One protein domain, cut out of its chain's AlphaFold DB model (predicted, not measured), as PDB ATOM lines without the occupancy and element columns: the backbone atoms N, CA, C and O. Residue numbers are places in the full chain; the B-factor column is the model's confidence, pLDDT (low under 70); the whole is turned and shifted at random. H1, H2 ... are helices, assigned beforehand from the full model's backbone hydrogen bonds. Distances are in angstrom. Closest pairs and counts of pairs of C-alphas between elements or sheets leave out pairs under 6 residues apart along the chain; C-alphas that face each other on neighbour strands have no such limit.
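AT A GLANCE: This is residues 11 to 71 and 81 to 114 of the 126 residues of an uncharacterized protein of Aphanomyces euteiches (UniProt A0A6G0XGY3). Three nearly parallel helices, H2, H5 and H6, stand side by side with their centres making a triangle, and H5 packs on both H2 and H6, running opposite ways to each. On the side of H5 away from H6, H3 and H4 cross at large angles to each other, and H1 lies across the end of H5 near Val 93. The printed part has 95 residues with six named helices, H1 to H6 in order along the chain, and no named strand; its class is all helix. It is compact and rounded, with a radius of gyration of the C-alphas of 12.8 A and spans of 36 by 29 by 26 A.

IN THESE COORDINATES: H1 is residues 12 to 18, beginning at C-alpha 12 (321.390, -54.856, 32.837), 10.2 A long. H2, residues 23 to 36, is the longest helix by residues and measures 20.1 A. H3 is residues 44 to 50, 9.8 A, and H4 is residues 58 to 67, 14.4 A. H5, residues 83 to 93, begins at C-alpha 83 (305.116, -46.472, 42.072) and is 15.6 A long. H6, residues 98 to 109, is 16.6 A long and ends at C-alpha 109 (303.322, -53.319, 50.698).

HOW THE PARTS SIT: H5 is the hub, touching H1, H2, H4 and H6. H5 and H6 form a helical hairpin, opposite ways at a shallow tilt of 4 degrees; their closest C-alphas, of Ile 91 and Arg 101, are 6.0 A apart. H2 touches H5 at a shallow tilt of 10 degrees, opposite ways, with the closest C-alphas, of Val 26 and Leu 90, at 6.8 A. H2 and H6 are close but not clearly touching, the same way at 7 degrees. H1 touches H5 about perpendicular, at 83 degrees, with the C-alphas of Arg 15 and Val 93 closest at 5.5 A. H4 and H5 only just touch, with 3 pairs of C-alphas within 8 A; Phe 67 and Val 86 have the closest, 6.7 A. H3 touches H2 at a steep tilt of 56 degrees, where the C-alphas of Ala 29 and Val 50 are closest at 5.0 A. H3 also touches H4, about perpendicular at 76 degrees, with the C-alphas of Ala 48 and Val 60 closest at 5.8 A. Among the pairs that are apart are H1 and H6, and H4 and H6. In H1, H2, H3, H4, H5 and H6 every O i to N i+4 pair is within hydrogen-bond range.

THE WHOLE: The two C-alphas farthest apart, of Pro 56 and Leu 114, are 38.8 A apart. Residues 72 to 80 are not printed, and C-alphas 71 and 81 are 12.1 A apart across this cut, which lies in the link from H4 to H5. Residues 41 to 42 pair antiparallel with residues 81 to 82. Of the links printed whole, none is long. The mean pLDDT of the printed part is 89.4, and residues 11 and 69 to 71 are under 70.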
ATOM      1  N   ASN A  11     317.246 -56.648  32.440       69.31
ATOM      2  CA  ASN A  11     317.599 -55.239  32.292       69.31
ATOM      3  C   ASN A  11     318.916 -54.869  33.002       69.31
ATOM      4  O   ASN A  11     318.930 -54.301  34.099       69.31
ATOM      5  N   GLU A  12     320.042 -55.212  32.365       76.81
ATOM      6  CA  GLU A  12     321.390 -54.856  32.837       76.81
ATOM      7  C   GLU A  12     321.587 -53.344  32.984       76.81
ATOM      8  O   GLU A  12     322.314 -52.900  33.872       76.81
ATOM      9  N   GLU A  13     320.911 -52.553  32.153       82.88
ATOM     10  CA  GLU A  13     321.001 -51.097  32.169       82.88
ATOM     11  C   GLU A  13     320.351 -50.511  33.431       82.88
ATOM     12  O   GLU A  13     320.975 -49.716  34.137       82.88
ATOM     13  N   PHE A  14     319.162 -50.995  33.808       84.94
ATOM     14  CA  PHE A  14     318.518 -50.619  35.071       84.94
ATOM     15  C   PHE A  14     319.393 -50.983  36.273       84.94
ATOM     16  O   PHE A  14     319.622 -50.160  37.162       84.94
ATOM     17  N   ARG A  15     319.979 -52.188  36.265       85.69
ATOM     18  CA  ARG A  15     320.936 -52.587  37.301       85.69
ATOM     19  C   ARG A  15     322.156 -51.664  37.315       85.69
ATOM     20  O   ARG A  15     322.604 -51.295  38.391       85.69
ATOM     21  N   ARG A  16     322.697 -51.274  36.160       88.00
ATOM     22  CA  ARG A  16     323.882 -50.407  36.064       88.00
ATOM     23  C   ARG A  16     323.660 -49.043  36.721       88.00
ATOM     24  O   ARG A  16     324.554 -48.594  37.432       88.00
ATOM     25  N   TYR A  17     322.498 -48.423  36.523       88.56
ATOM     26  CA  TYR A  17     322.197 -47.105  37.095       88.56
ATOM     27  C   TYR A  17     322.039 -47.115  38.617       88.56
ATOM     28  O   TYR A  17     322.473 -46.177  39.282       88.56
ATOM     29  N   PHE A  18     321.446 -48.175  39.169       90.62
ATOM     30  CA  PHE A  18     321.067 -48.226  40.584       90.62
ATOM     31  C   PHE A  18     321.934 -49.167  41.431       90.62
ATOM     32  O   PHE A  18     321.720 -49.290  42.632       90.62
ATOM     33  N   ARG A  19     322.956 -49.818  40.859       86.94
ATOM     34  CA  ARG A  19     323.865 -50.710  41.608       86.94
ATOM     35  C   ARG A  19     324.711 -49.982  42.656       86.94
ATOM     36  O   ARG A  19     325.226 -50.631  43.566       86.94
ATOM     37  N   THR A  20     324.916 -48.676  42.512       91.56
ATOM     38  CA  THR A  20     325.630 -47.860  43.505       91.56
ATOM     39  C   THR A  20     324.723 -47.352  44.615       91.56
ATOM     40  O   THR A  20     325.248 -46.918  45.630       91.56
ATOM     41  N   TRP A  21     323.401 -47.407  44.431       94.75
ATOM     42  CA  TRP A  21     322.455 -47.025  45.470       94.75
ATOM     43  C   TRP A  21     322.457 -48.066  46.575       94.75
ATOM     44  O   TRP A  21     322.534 -49.263  46.285       94.75
ATOM     45  N   ASP A  22     322.291 -47.630  47.812       94.44
ATOM     46  CA  ASP A  22     321.978 -48.498  48.938       94.44
ATOM     47  C   ASP A  22     320.501 -48.368  49.350       94.44
ATOM     48  O   ASP A  22     319.677 -47.727  48.690       94.44
ATOM     49  N   ILE A  23     320.133 -49.039  50.439       92.69
ATOM     50  CA  ILE A  23     318.754 -49.030  50.926       92.69
ATOM     51  C   ILE A  23     318.324 -47.661  51.493       92.69
ATOM     52  O   ILE A  23     317.130 -47.349  51.510       92.69
ATOM     53  N   MET A  24     319.264 -46.816  51.926       94.38
ATOM     54  CA  MET A  24     318.983 -45.455  52.389       94.38
ATOM     55  C   MET A  24     318.631 -44.541  51.217       94.38
ATOM     56  O   MET A  24     317.674 -43.774  51.330       94.38
ATOM     57  N   ASP A  25     319.290 -44.684  50.066       95.81
ATOM     58  CA  ASP A  25     318.915 -43.944  48.853       95.81
ATOM     59  C   ASP A  25     317.467 -44.247  48.434       95.81
ATOM     60  O   ASP A  25     316.667 -43.343  48.161       95.81
ATOM     61  N   VAL A  26     317.088 -45.530  48.469       94.94
ATOM     62  CA  VAL A  26     315.708 -45.964  48.199       94.94
ATOM     63  C   VAL A  26     314.740 -45.417  49.255       94.94
ATOM     64  O   VAL A  26     313.631 -44.996  48.920       94.94
ATOM     65  N   THR A  27     315.161 -45.357  50.521       94.19
ATOM     66  CA  THR A  27     314.376 -44.760  51.614       94.19
ATOM     67  C   THR A  27     314.106 -43.277  51.359       94.19
ATOM     68  O   THR A  27     312.966 -42.829  51.490       94.19
ATOM     69  N   VAL A  28     315.117 -42.516  50.933       95.94
ATOM     70  CA  VAL A  28     314.980 -41.092  50.596       95.94
ATOM     71  C   VAL A  28     314.042 -40.902  49.404       95.94
ATOM     72  O   VAL A  28     313.155 -40.046  49.453       95.94
ATOM     73  N   ALA A  29     314.171 -41.721  48.357       95.38
ATOM     74  CA  ALA A  29     313.244 -41.700  47.223       95.38
ATOM     75  C   ALA A  29     311.796 -41.983  47.673       95.38
ATOM     76  O   ALA A  29     310.862 -41.283  47.270       95.38
ATOM     77  N   ARG A  30     311.604 -42.948  48.581       93.69
ATOM     78  CA  ARG A  30     310.295 -43.275  49.166       93.69
ATOM     79  C   ARG A  30     309.719 -42.125  49.993       93.69
ATOM     80  O   ARG A  30     308.518 -41.870  49.917       93.69
ATOM     81  N   MET A  31     310.548 -41.414  50.758       93.25
ATOM     82  CA  MET A  31     310.120 -40.229  51.509       93.25
ATOM     83  C   MET A  31     309.629 -39.120  50.574       93.25
ATOM     84  O   MET A  31     308.545 -38.583  50.797       93.25
ATOM     85  N   LYS A  32     310.365 -38.837  49.489       94.38
ATOM     86  CA  LYS A  32     309.942 -37.865  48.465       94.38
ATOM     87  C   LYS A  32     308.609 -38.262  47.832       94.38
ATOM     88  O   LYS A  32     307.713 -37.434  47.732       94.38
ATOM     89  N   TYR A  33     308.444 -39.535  47.469       93.44
ATOM     90  CA  TYR A  33     307.176 -40.053  46.946       93.44
ATOM     91  C   TYR A  33     306.007 -39.819  47.913       93.44
ATOM     92  O   TYR A  33     304.998 -39.240  47.515       93.44
ATOM     93  N   ARG A  34     306.171 -40.187  49.192       90.38
ATOM     94  CA  ARG A  34     305.138 -40.003  50.229       90.38
ATOM     95  C   ARG A  34     304.753 -38.536  50.444       90.38
ATOM     96  O   ARG A  34     303.620 -38.266  50.824       90.38
ATOM     97  N   GLN A  35     305.675 -37.601  50.214       89.75
ATOM     98  CA  GLN A  35     305.403 -36.161  50.289       89.75
ATOM     99  C   GLN A  35     304.681 -35.624  49.045       89.75
ATOM    100  O   GLN A  35     303.960 -34.636  49.142       89.75
ATOM    101  N   LEU A  36     304.870 -36.256  47.884       88.88
ATOM    102  CA  LEU A  36     304.288 -35.810  46.617       88.88
ATOM    103  C   LEU A  36     302.840 -36.253  46.433       88.88
ATOM    104  O   LEU A  36     302.033 -35.507  45.878       88.88
ATOM    105  N   THR A  37     302.519 -37.493  46.797       82.81
ATOM    106  CA  THR A  37     301.219 -38.082  46.471       82.81
ATOM    107  C   THR A  37     300.881 -39.262  47.373       82.81
ATOM    108  O   THR A  37     301.753 -39.987  47.844       82.81
ATOM    109  N   LEU A  38     299.579 -39.481  47.566       77.25
ATOM    110  CA  LEU A  38     299.025 -40.702  48.163       77.25
ATOM    111  C   LEU A  38     298.571 -41.714  47.097       77.25
ATOM    112  O   LEU A  38     298.054 -42.777  47.427       77.25
ATOM    113  N   ARG A  39     298.705 -41.372  45.809       77.88
ATOM    114  CA  ARG A  39     298.313 -42.238  44.692       77.88
ATOM    115  C   ARG A  39     299.413 -43.245  44.389       77.88
ATOM    116  O   ARG A  39     300.564 -42.853  44.252       77.88
ATOM    117  N   TYR A  40     299.015 -44.486  44.125       81.25
ATOM    118  CA  TYR A  40     299.909 -45.562  43.690       81.25
ATOM    119  C   TYR A  40     300.514 -45.355  42.294       81.25
ATOM    120  O   TYR A  40     301.455 -46.049  41.937       81.25
ATOM    121  N   CYS A  41     300.010 -44.404  41.502       86.75
ATOM    122  CA  CYS A  41     300.540 -44.109  40.173       86.75
ATOM    123  C   CYS A  41     301.209 -42.733  40.130       86.75
ATOM    124  O   CYS A  41     300.639 -41.756  40.628       86.75
ATOM    125  N   ILE A  42     302.361 -42.648  39.461       90.81
ATOM    126  CA  ILE A  42     303.117 -41.404  39.259       90.81
ATOM    127  C   ILE A  42     303.357 -41.123  37.773       90.81
ATOM    128  O   ILE A  42     303.566 -42.039  36.978       90.81
ATOM    129  N   ASN A  43     303.313 -39.846  37.392       92.12
ATOM    130  CA  ASN A  43     303.695 -39.395  36.053       92.12
ATOM    131  C   ASN A  43     305.222 -39.175  35.952       92.12
ATOM    132  O   ASN A  43     305.963 -39.359  36.919       92.12
ATOM    133  N   MET A  44     305.706 -38.784  34.771       92.69
ATOM    134  CA  MET A  44     307.142 -38.616  34.514       92.69
ATOM    135  C   MET A  44     307.787 -37.496  35.349       92.69
ATOM    136  O   MET A  44     308.909 -37.656  35.825       92.69
ATOM    137  N   GLU A  45     307.078 -36.388  35.576       94.19
ATOM    138  CA  GLU A  45     307.556 -35.277  36.413       94.19
ATOM    139  C   GLU A  45     307.706 -35.707  37.875       94.19
ATOM    140  O   GLU A  45     308.737 -35.473  38.505       94.19
ATOM    141  N   GLN A  46     306.706 -36.413  38.404       94.81
ATOM    142  CA  GLN A  46     306.739 -36.968  39.753       94.81
ATOM    143  C   GLN A  46     307.859 -38.001  39.901       94.81
ATOM    144  O   GLN A  46     308.573 -37.978  40.904       94.81
ATOM    145  N   LEU A  47     308.066 -38.864  38.899       95.19
ATOM    146  CA  LEU A  47     309.182 -39.810  38.888       95.19
ATOM    147  C   LEU A  47     310.539 -39.092  38.930       95.19
ATOM    148  O   LEU A  47     311.417 -39.512  39.682       95.19
ATOM    149  N   ALA A  48     310.710 -37.992  38.187       96.44
ATOM    150  CA  ALA A  48     311.934 -37.194  38.244       96.44
ATOM    151  C   ALA A  48     312.203 -36.684  39.668       96.44
ATOM    152  O   ALA A  48     313.307 -36.861  40.185       96.44
ATOM    153  N   ILE A  49     311.181 -36.144  40.343       95.94
ATOM    154  CA  ILE A  49     311.315 -35.655  41.722       95.94
ATOM    155  C   ILE A  49     311.679 -36.799  42.677       95.94
ATOM    156  O   ILE A  49     312.611 -36.655  43.474       95.94
ATOM    157  N   VAL A  50     311.004 -37.952  42.570       95.50
ATOM    158  CA  VAL A  50     311.293 -39.154  43.376       95.50
ATOM    159  C   VAL A  50     312.749 -39.593  43.211       95.50
ATOM    160  O   VAL A  50     313.437 -39.824  44.206       95.50
ATOM    161  N   LEU A  51     313.249 -39.625  41.973       95.19
ATOM    162  CA  LEU A  51     314.635 -39.985  41.657       95.19
ATOM    163  C   LEU A  51     315.647 -38.861  41.950       95.19
ATOM    164  O   LEU A  51     316.849 -39.066  41.792       95.19
ATOM    165  N   GLY A  52     315.192 -37.679  42.388       94.88
ATOM    166  CA  GLY A  52     316.050 -36.517  42.638       94.88
ATOM    167  C   GLY A  52     316.695 -35.948  41.372       94.88
ATOM    168  O   GLY A  52     317.832 -35.487  41.422       94.88
ATOM    169  N   ARG A  53     315.990 -36.017  40.243       95.31
ATOM    170  CA  ARG A  53     316.426 -35.561  38.918       95.31
ATOM    171  C   ARG A  53     315.557 -34.404  38.424       95.31
ATOM    172  O   ARG A  53     314.470 -34.160  38.941       95.31
ATOM    173  N   GLN A  54     316.045 -33.703  37.406       94.62
ATOM    174  CA  GLN A  54     315.308 -32.659  36.690       94.62
ATOM    175  C   GLN A  54     315.108 -33.095  35.241       94.62
ATOM    176  O   GLN A  54     315.992 -33.720  34.668       94.62
ATOM    177  N   LEU A  55     313.956 -32.779  34.650       92.31
ATOM    178  CA  LEU A  55     313.700 -33.084  33.244       92.31
ATOM    179  C   LEU A  55     314.344 -32.032  32.319       92.31
ATOM    180  O   LEU A  55     314.375 -30.856  32.684       92.31
ATOM    181  N   PRO A  56     314.792 -32.420  31.109       93.69
ATOM    182  CA  PRO A  56     314.814 -33.785  30.579       93.69
ATOM    183  C   PRO A  56     315.979 -34.608  31.155       93.69
ATOM    184  O   PRO A  56     317.119 -34.154  31.161       93.69
ATOM    185  N   ASP A  57     315.707 -35.843  31.584       95.06
ATOM    186  CA  ASP A  57     316.735 -36.771  32.069       95.06
ATOM    187  C   ASP A  57     316.527 -38.163  31.430       95.06
ATOM    188  O   ASP A  57     315.419 -38.712  31.481       95.06
ATOM    189  N   PRO A  58     317.561 -38.739  30.785       91.50
ATOM    190  CA  PRO A  58     317.441 -40.004  30.063       91.50
ATOM    191  C   PRO A  58     317.190 -41.200  30.988       91.50
ATOM    192  O   PRO A  58     316.495 -42.131  30.587       91.50
ATOM    193  N   LEU A  59     317.692 -41.169  32.227       91.12
ATOM    194  CA  LEU A  59     317.421 -42.204  33.222       91.12
ATOM    195  C   LEU A  59     315.950 -42.166  33.641       91.12
ATOM    196  O   LEU A  59     315.319 -43.217  33.726       91.12
ATOM    197  N   VAL A  60     315.385 -40.973  33.852       94.19
ATOM    198  CA  VAL A  60     313.954 -40.835  34.171       94.19
ATOM    199  C   VAL A  60     313.098 -41.403  33.040       94.19
ATOM    200  O   VAL A  60     312.223 -42.226  33.301       94.19
ATOM    201  N   SER A  61     313.385 -41.037  31.787       92.69
ATOM    202  CA  SER A  61     312.676 -41.566  30.611       92.69
ATOM    203  C   SER A  61     312.799 -43.085  30.486       92.69
ATOM    204  O   SER A  61     311.818 -43.766  30.188       92.69
ATOM    205  N   PHE A  62     313.989 -43.625  30.751       91.62
ATOM    206  CA  PHE A  62     314.251 -45.058  30.728       91.62
ATOM    207  C   PHE A  62     313.465 -45.814  31.808       91.62
ATOM    208  O   PHE A  62     312.773 -46.780  31.489       91.62
ATOM    209  N   VAL A  63     313.512 -45.366  33.070       91.12
ATOM    210  CA  VAL A  63     312.742 -45.982  34.165       91.12
ATOM    211  C   VAL A  63     311.251 -45.891  33.865       91.12
ATOM    212  O   VAL A  63     310.533 -46.877  33.997       91.12
ATOM    213  N   PHE A  64     310.790 -44.735  33.392       90.69
ATOM    214  CA  PHE A  64     309.398 -44.552  33.019       90.69
ATOM    215  C   PHE A  64     308.969 -45.538  31.924       90.69
ATOM    216  O   PHE A  64     307.951 -46.200  32.070       90.69
ATOM    217  N   GLY A  65     309.761 -45.694  30.859       88.31
ATOM    218  CA  GLY A  65     309.478 -46.645  29.781       88.31
ATOM    219  C   GLY A  65     309.551 -48.113  30.212       88.31
ATOM    220  O   GLY A  65     308.818 -48.941  29.674       88.31
ATOM    221  N   LEU A  66     310.396 -48.438  31.194       87.62
ATOM    222  CA  LEU A  66     310.532 -49.792  31.731       87.62
ATOM    223  C   LEU A  66     309.291 -50.244  32.513       87.62
ATOM    224  O   LEU A  66     308.910 -51.410  32.417       87.62
ATOM    225  N   PHE A  67     308.681 -49.330  33.272       87.81
ATOM    226  CA  PHE A  67     307.516 -49.602  34.127       87.81
ATOM    227  C   PHE A  67     306.195 -49.072  33.550       87.81
ATOM    228  O   PHE A  67     305.139 -49.244  34.152       87.81
ATOM    229  N   ALA A  68     306.221 -48.424  32.384       82.94
ATOM    230  CA  ALA A  68     305.006 -47.995  31.711       82.94
ATOM    231  C   ALA A  68     304.163 -49.218  31.326       82.94
ATOM    232  O   ALA A  68     304.683 -50.162  30.716       82.94
ATOM    233  N   PRO A  69     302.852 -49.212  31.629       69.88
ATOM    234  CA  PRO A  69     301.974 -50.277  31.186       69.88
ATOM    235  C   PRO A  69     302.014 -50.342  29.658       69.88
ATOM    236  O   PRO A  69     301.903 -49.321  28.970       69.88
ATOM    237  N   LYS A  70     302.161 -51.553  29.109       66.38
ATOM    238  CA  LYS A  70     302.022 -51.751  27.662       66.38
ATOM    239  C   LYS A  70     300.627 -51.258  27.256       66.38
ATOM    240  O   LYS A  70     299.668 -51.549  27.973       66.38
ATOM    241  N   PRO A  71     300.481 -50.524  26.144       56.31
ATOM    242  CA  PRO A  71     299.186 -50.005  25.728       56.31
ATOM    243  C   PRO A  71     298.275 -51.180  25.350       56.31
ATOM    244  O   PRO A  71     298.368 -51.714  24.248       56.31
ATOM    245  N   VAL A  81     303.119 -44.614  35.691       87.50
ATOM    246  CA  VAL A  81     303.692 -45.896  36.129       87.50
ATOM    247  C   VAL A  81     303.234 -46.222  37.545       87.50
ATOM    248  O   VAL A  81     302.909 -45.308  38.311       87.50
ATOM    249  N   ASP A  82     303.211 -47.504  37.898       87.38
ATOM    250  CA  ASP A  82     302.963 -47.943  39.269       87.38
ATOM    251  C   ASP A  82     304.205 -47.670  40.137       87.38
ATOM    252  O   ASP A  82     305.308 -48.158  39.874       87.38
ATOM    253  N   ALA A  83     304.039 -46.847  41.170       89.25
ATOM    254  CA  ALA A  83     305.116 -46.472  42.072       89.25
ATOM    255  C   ALA A  83     305.635 -47.673  42.876       89.25
ATOM    256  O   ALA A  83     306.836 -47.755  43.132       89.25
ATOM    257  N   VAL A  84     304.761 -48.612  43.255       88.31
ATOM    258  CA  VAL A  84     305.143 -49.830  43.978       88.31
ATOM    259  C   VAL A  84     306.049 -50.684  43.102       88.31
ATOM    260  O   VAL A  84     307.112 -51.094  43.567       88.31
ATOM    261  N   GLU A  85     305.703 -50.884  41.828       88.31
ATOM    262  CA  GLU A  85     306.547 -51.643  40.895       88.31
ATOM    263  C   GLU A  85     307.933 -51.004  40.722       88.31
ATOM    264  O   GLU A  85     308.950 -51.704  40.786       88.31
ATOM    265  N   VAL A  86     307.987 -49.674  40.588       91.75
ATOM    266  CA  VAL A  86     309.251 -48.926  40.515       91.75
ATOM    267  C   VAL A  86     310.084 -49.145  41.782       91.75
ATOM    268  O   VAL A  86     311.263 -49.494  41.686       91.75
ATOM    269  N   PHE A  87     309.494 -48.984  42.972       93.69
ATOM    270  CA  PHE A  87     310.214 -49.161  44.237       93.69
ATOM    271  C   PHE A  87     310.670 -50.603  44.458       93.69
ATOM    272  O   PHE A  87     311.811 -50.804  44.869       93.69
ATOM    273  N   VAL A  88     309.845 -51.604  44.139       91.56
ATOM    274  CA  VAL A  88     310.262 -53.015  44.170       91.56
ATOM    275  C   VAL A  88     311.459 -53.222  43.242       91.56
ATOM    276  O   VAL A  88     312.452 -53.820  43.654       91.56
ATOM    277  N   GLY A  89     311.424 -52.660  42.030       91.44
ATOM    278  CA  GLY A  89     312.557 -52.671  41.108       91.44
ATOM    279  C   GLY A  89     313.833 -52.110  41.738       91.44
ATOM    280  O   GLY A  89     314.855 -52.797  41.753       91.44
ATOM    281  N   LEU A  90     313.765 -50.904  42.313       93.69
ATOM    282  CA  LEU A  90     314.893 -50.250  42.992       93.69
ATOM    283  C   LEU A  90     315.433 -51.094  44.159       93.69
ATOM    284  O   LEU A  90     316.643 -51.322  44.254       93.69
ATOM    285  N   ILE A  91     314.545 -51.625  45.009       93.62
ATOM    286  CA  ILE A  91     314.918 -52.481  46.145       93.62
ATOM    287  C   ILE A  91     315.620 -53.749  45.663       93.62
ATOM    288  O   ILE A  91     316.530 -54.222  46.335       93.62
ATOM    289  N   LEU A  92     315.258 -54.306  44.505       91.00
ATOM    290  CA  LEU A  92     315.870 -55.527  43.974       91.00
ATOM    291  C   LEU A  92     317.254 -55.312  43.342       91.00
ATOM    292  O   LEU A  92     318.018 -56.275  43.244       91.00
ATOM    293  N   VAL A  93     317.613 -54.082  42.958       90.94
ATOM    294  CA  VAL A  93     318.900 -53.787  42.294       90.94
ATOM    295  C   VAL A  93     319.901 -53.005  43.146       90.94
ATOM    296  O   VAL A  93     321.101 -53.127  42.894       90.94
ATOM    297  N   CYS A  94     319.445 -52.271  44.166       92.44
ATOM    298  CA  CYS A  94     320.318 -51.548  45.099       92.44
ATOM    299  C   CYS A  94     321.217 -52.495  45.919       92.44
ATOM    300  O   CYS A  94     321.053 -53.722  45.903       92.44
ATOM    301  N   GLN A  95     322.175 -51.947  46.660       93.31
ATOM    302  CA  GLN A  95     323.013 -52.665  47.613       93.31
ATOM    303  C   GLN A  95     322.236 -52.914  48.905       93.31
ATOM    304  O   GLN A  95     322.038 -52.024  49.727       93.31
ATOM    305  N   ALA A  96     321.787 -54.153  49.073       92.38
ATOM    306  CA  ALA A  96     321.067 -54.602  50.252       92.38
ATOM    307  C   ALA A  96     321.224 -56.119  50.426       92.38
ATOM    308  O   ALA A  96     321.309 -56.874  49.444       92.38
ATOM    309  N   THR A  97     321.231 -56.567  51.678       94.25
ATOM    310  CA  THR A  97     321.124 -57.990  52.026       94.25
ATOM    311  C   THR A  97     319.735 -58.522  51.676       94.25
ATOM    312  O   THR A  97     318.777 -57.759  51.549       94.25
ATOM    313  N   LEU A  98     319.593 -59.844  51.543       93.00
ATOM    314  CA  LEU A  98     318.284 -60.458  51.292       93.00
ATOM    315  C   LEU A  98     317.259 -60.077  52.373       93.00
ATOM    316  O   LEU A  98     316.134 -59.717  52.040       93.00
ATOM    317  N   ALA A  99     317.667 -60.088  53.646       94.38
ATOM    318  CA  ALA A  99     316.808 -59.711  54.765       94.38
ATOM    319  C   ALA A  99     316.323 -58.257  54.656       94.38
ATOM    320  O   ALA A  99     315.131 -58.001  54.793       94.38
ATOM    321  N   GLN A 100     317.220 -57.319  54.329       93.69
ATOM    322  CA  GLN A 100     316.849 -55.916  54.113       93.69
ATOM    323  C   GLN A 100     315.874 -55.755  52.946       93.69
ATOM    324  O   GLN A 100     314.903 -55.019  53.074       93.69
ATOM    325  N   ARG A 101     316.088 -56.457  51.824       94.00
ATOM    326  CA  ARG A 101     315.173 -56.387  50.671       94.00
ATOM    327  C   ARG A 101     313.774 -56.867  51.035       94.00
ATOM    328  O   ARG A 101     312.807 -56.197  50.700       94.00
ATOM    329  N   ILE A 102     313.678 -58.004  51.725       93.00
ATOM    330  CA  ILE A 102     312.393 -58.564  52.157       93.00
ATOM    331  C   ILE A 102     311.695 -57.599  53.118       93.00
ATOM    332  O   ILE A 102     310.531 -57.288  52.894       93.00
ATOM    333  N   ALA A 103     312.408 -57.086  54.126       92.06
ATOM    334  CA  ALA A 103     311.852 -56.128  55.080       92.06
ATOM    335  C   ALA A 103     311.331 -54.862  54.380       92.06
ATOM    336  O   ALA A 103     310.196 -54.461  54.594       92.06
ATOM    337  N   PHE A 104     312.109 -54.286  53.461       92.38
ATOM    338  CA  PHE A 104     311.698 -53.077  52.745       92.38
ATOM    339  C   PHE A 104     310.536 -53.297  51.778       92.38
ATOM    340  O   PHE A 104     309.690 -52.414  51.644       92.38
ATOM    341  N   ILE A 105     310.484 -54.444  51.096       92.06
ATOM    342  CA  ILE A 105     309.339 -54.794  50.246       92.06
ATOM    343  C   ILE A 105     308.100 -54.995  51.119       92.06
ATOM    344  O   ILE A 105     307.042 -54.480  50.780       92.06
ATOM    345  N   PHE A 106     308.232 -55.680  52.255       90.75
ATOM    346  CA  PHE A 106     307.134 -55.844  53.201       90.75
ATOM    347  C   PHE A 106     306.607 -54.486  53.673       90.75
ATOM    348  O   PHE A 106     305.426 -54.205  53.506       90.75
ATOM    349  N   ASP A 107     307.491 -53.605  54.142       89.56
ATOM    350  CA  ASP A 107     307.121 -52.261  54.591       89.56
ATOM    351  C   ASP A 107     306.512 -51.417  53.468       89.56
ATOM    352  O   ASP A 107     305.738 -50.499  53.735       89.56
ATOM    353  N   LEU A 108     306.919 -51.639  52.213       88.12
ATOM    354  CA  LEU A 108     306.353 -50.972  51.040       88.12
ATOM    355  C   LEU A 108     304.907 -51.409  50.785       88.12
ATOM    356  O   LEU A 108     304.085 -50.549  50.475       88.12
ATOM    357  N   MET A 109     304.632 -52.707  50.927       84.94
ATOM    358  CA  MET A 109     303.322 -53.319  50.698       84.94
ATOM    359  C   MET A 109     302.354 -53.124  51.871       84.94
ATOM    360  O   MET A 109     301.153 -53.002  51.641       84.94
ATOM    361  N   ASP A 110     302.861 -53.065  53.106       86.25
ATOM    362  CA  ASP A 110     302.086 -52.772  54.316       86.25
ATOM    363  C   ASP A 110     301.740 -51.280  54.359       86.25
ATOM    364  O   ASP A 110     302.334 -50.459  55.065       86.25
ATOM    365  N   SER A 111     300.767 -50.913  53.530       75.81
ATOM    366  CA  SER A 111     300.292 -49.543  53.371       75.81
ATOM    367  C   SER A 111     299.708 -48.975  54.669       75.81
ATOM    368  O   SER A 111     299.706 -47.755  54.865       75.81
ATOM    369  N   ARG A 112     299.236 -49.856  55.562       78.19
ATOM    370  CA  ARG A 112     298.584 -49.511  56.830       78.19
ATOM    371  C   ARG A 112     299.544 -49.488  58.020       78.19
ATOM    372  O   ARG A 112     299.176 -48.941  59.057       78.19
ATOM    373  N   GLY A 113     300.749 -50.041  57.880       81.62
ATOM    374  CA  GLY A 113     301.746 -50.119  58.947       81.62
ATOM    375  C   GLY A 113     301.308 -51.009  60.111       81.62
ATOM    376  O   GLY A 113     301.634 -50.717  61.262       81.62
ATOM    377  N   LEU A 114     300.521 -52.051  59.833       86.31
ATOM    378  CA  LEU A 114     299.982 -52.953  60.858       86.31
ATOM    379  C   LEU A 114     300.919 -54.131  61.164       86.31
ATOM    380  O   LEU A 114     300.613 -54.948  62.033       86.31
TER     381      LEU A 114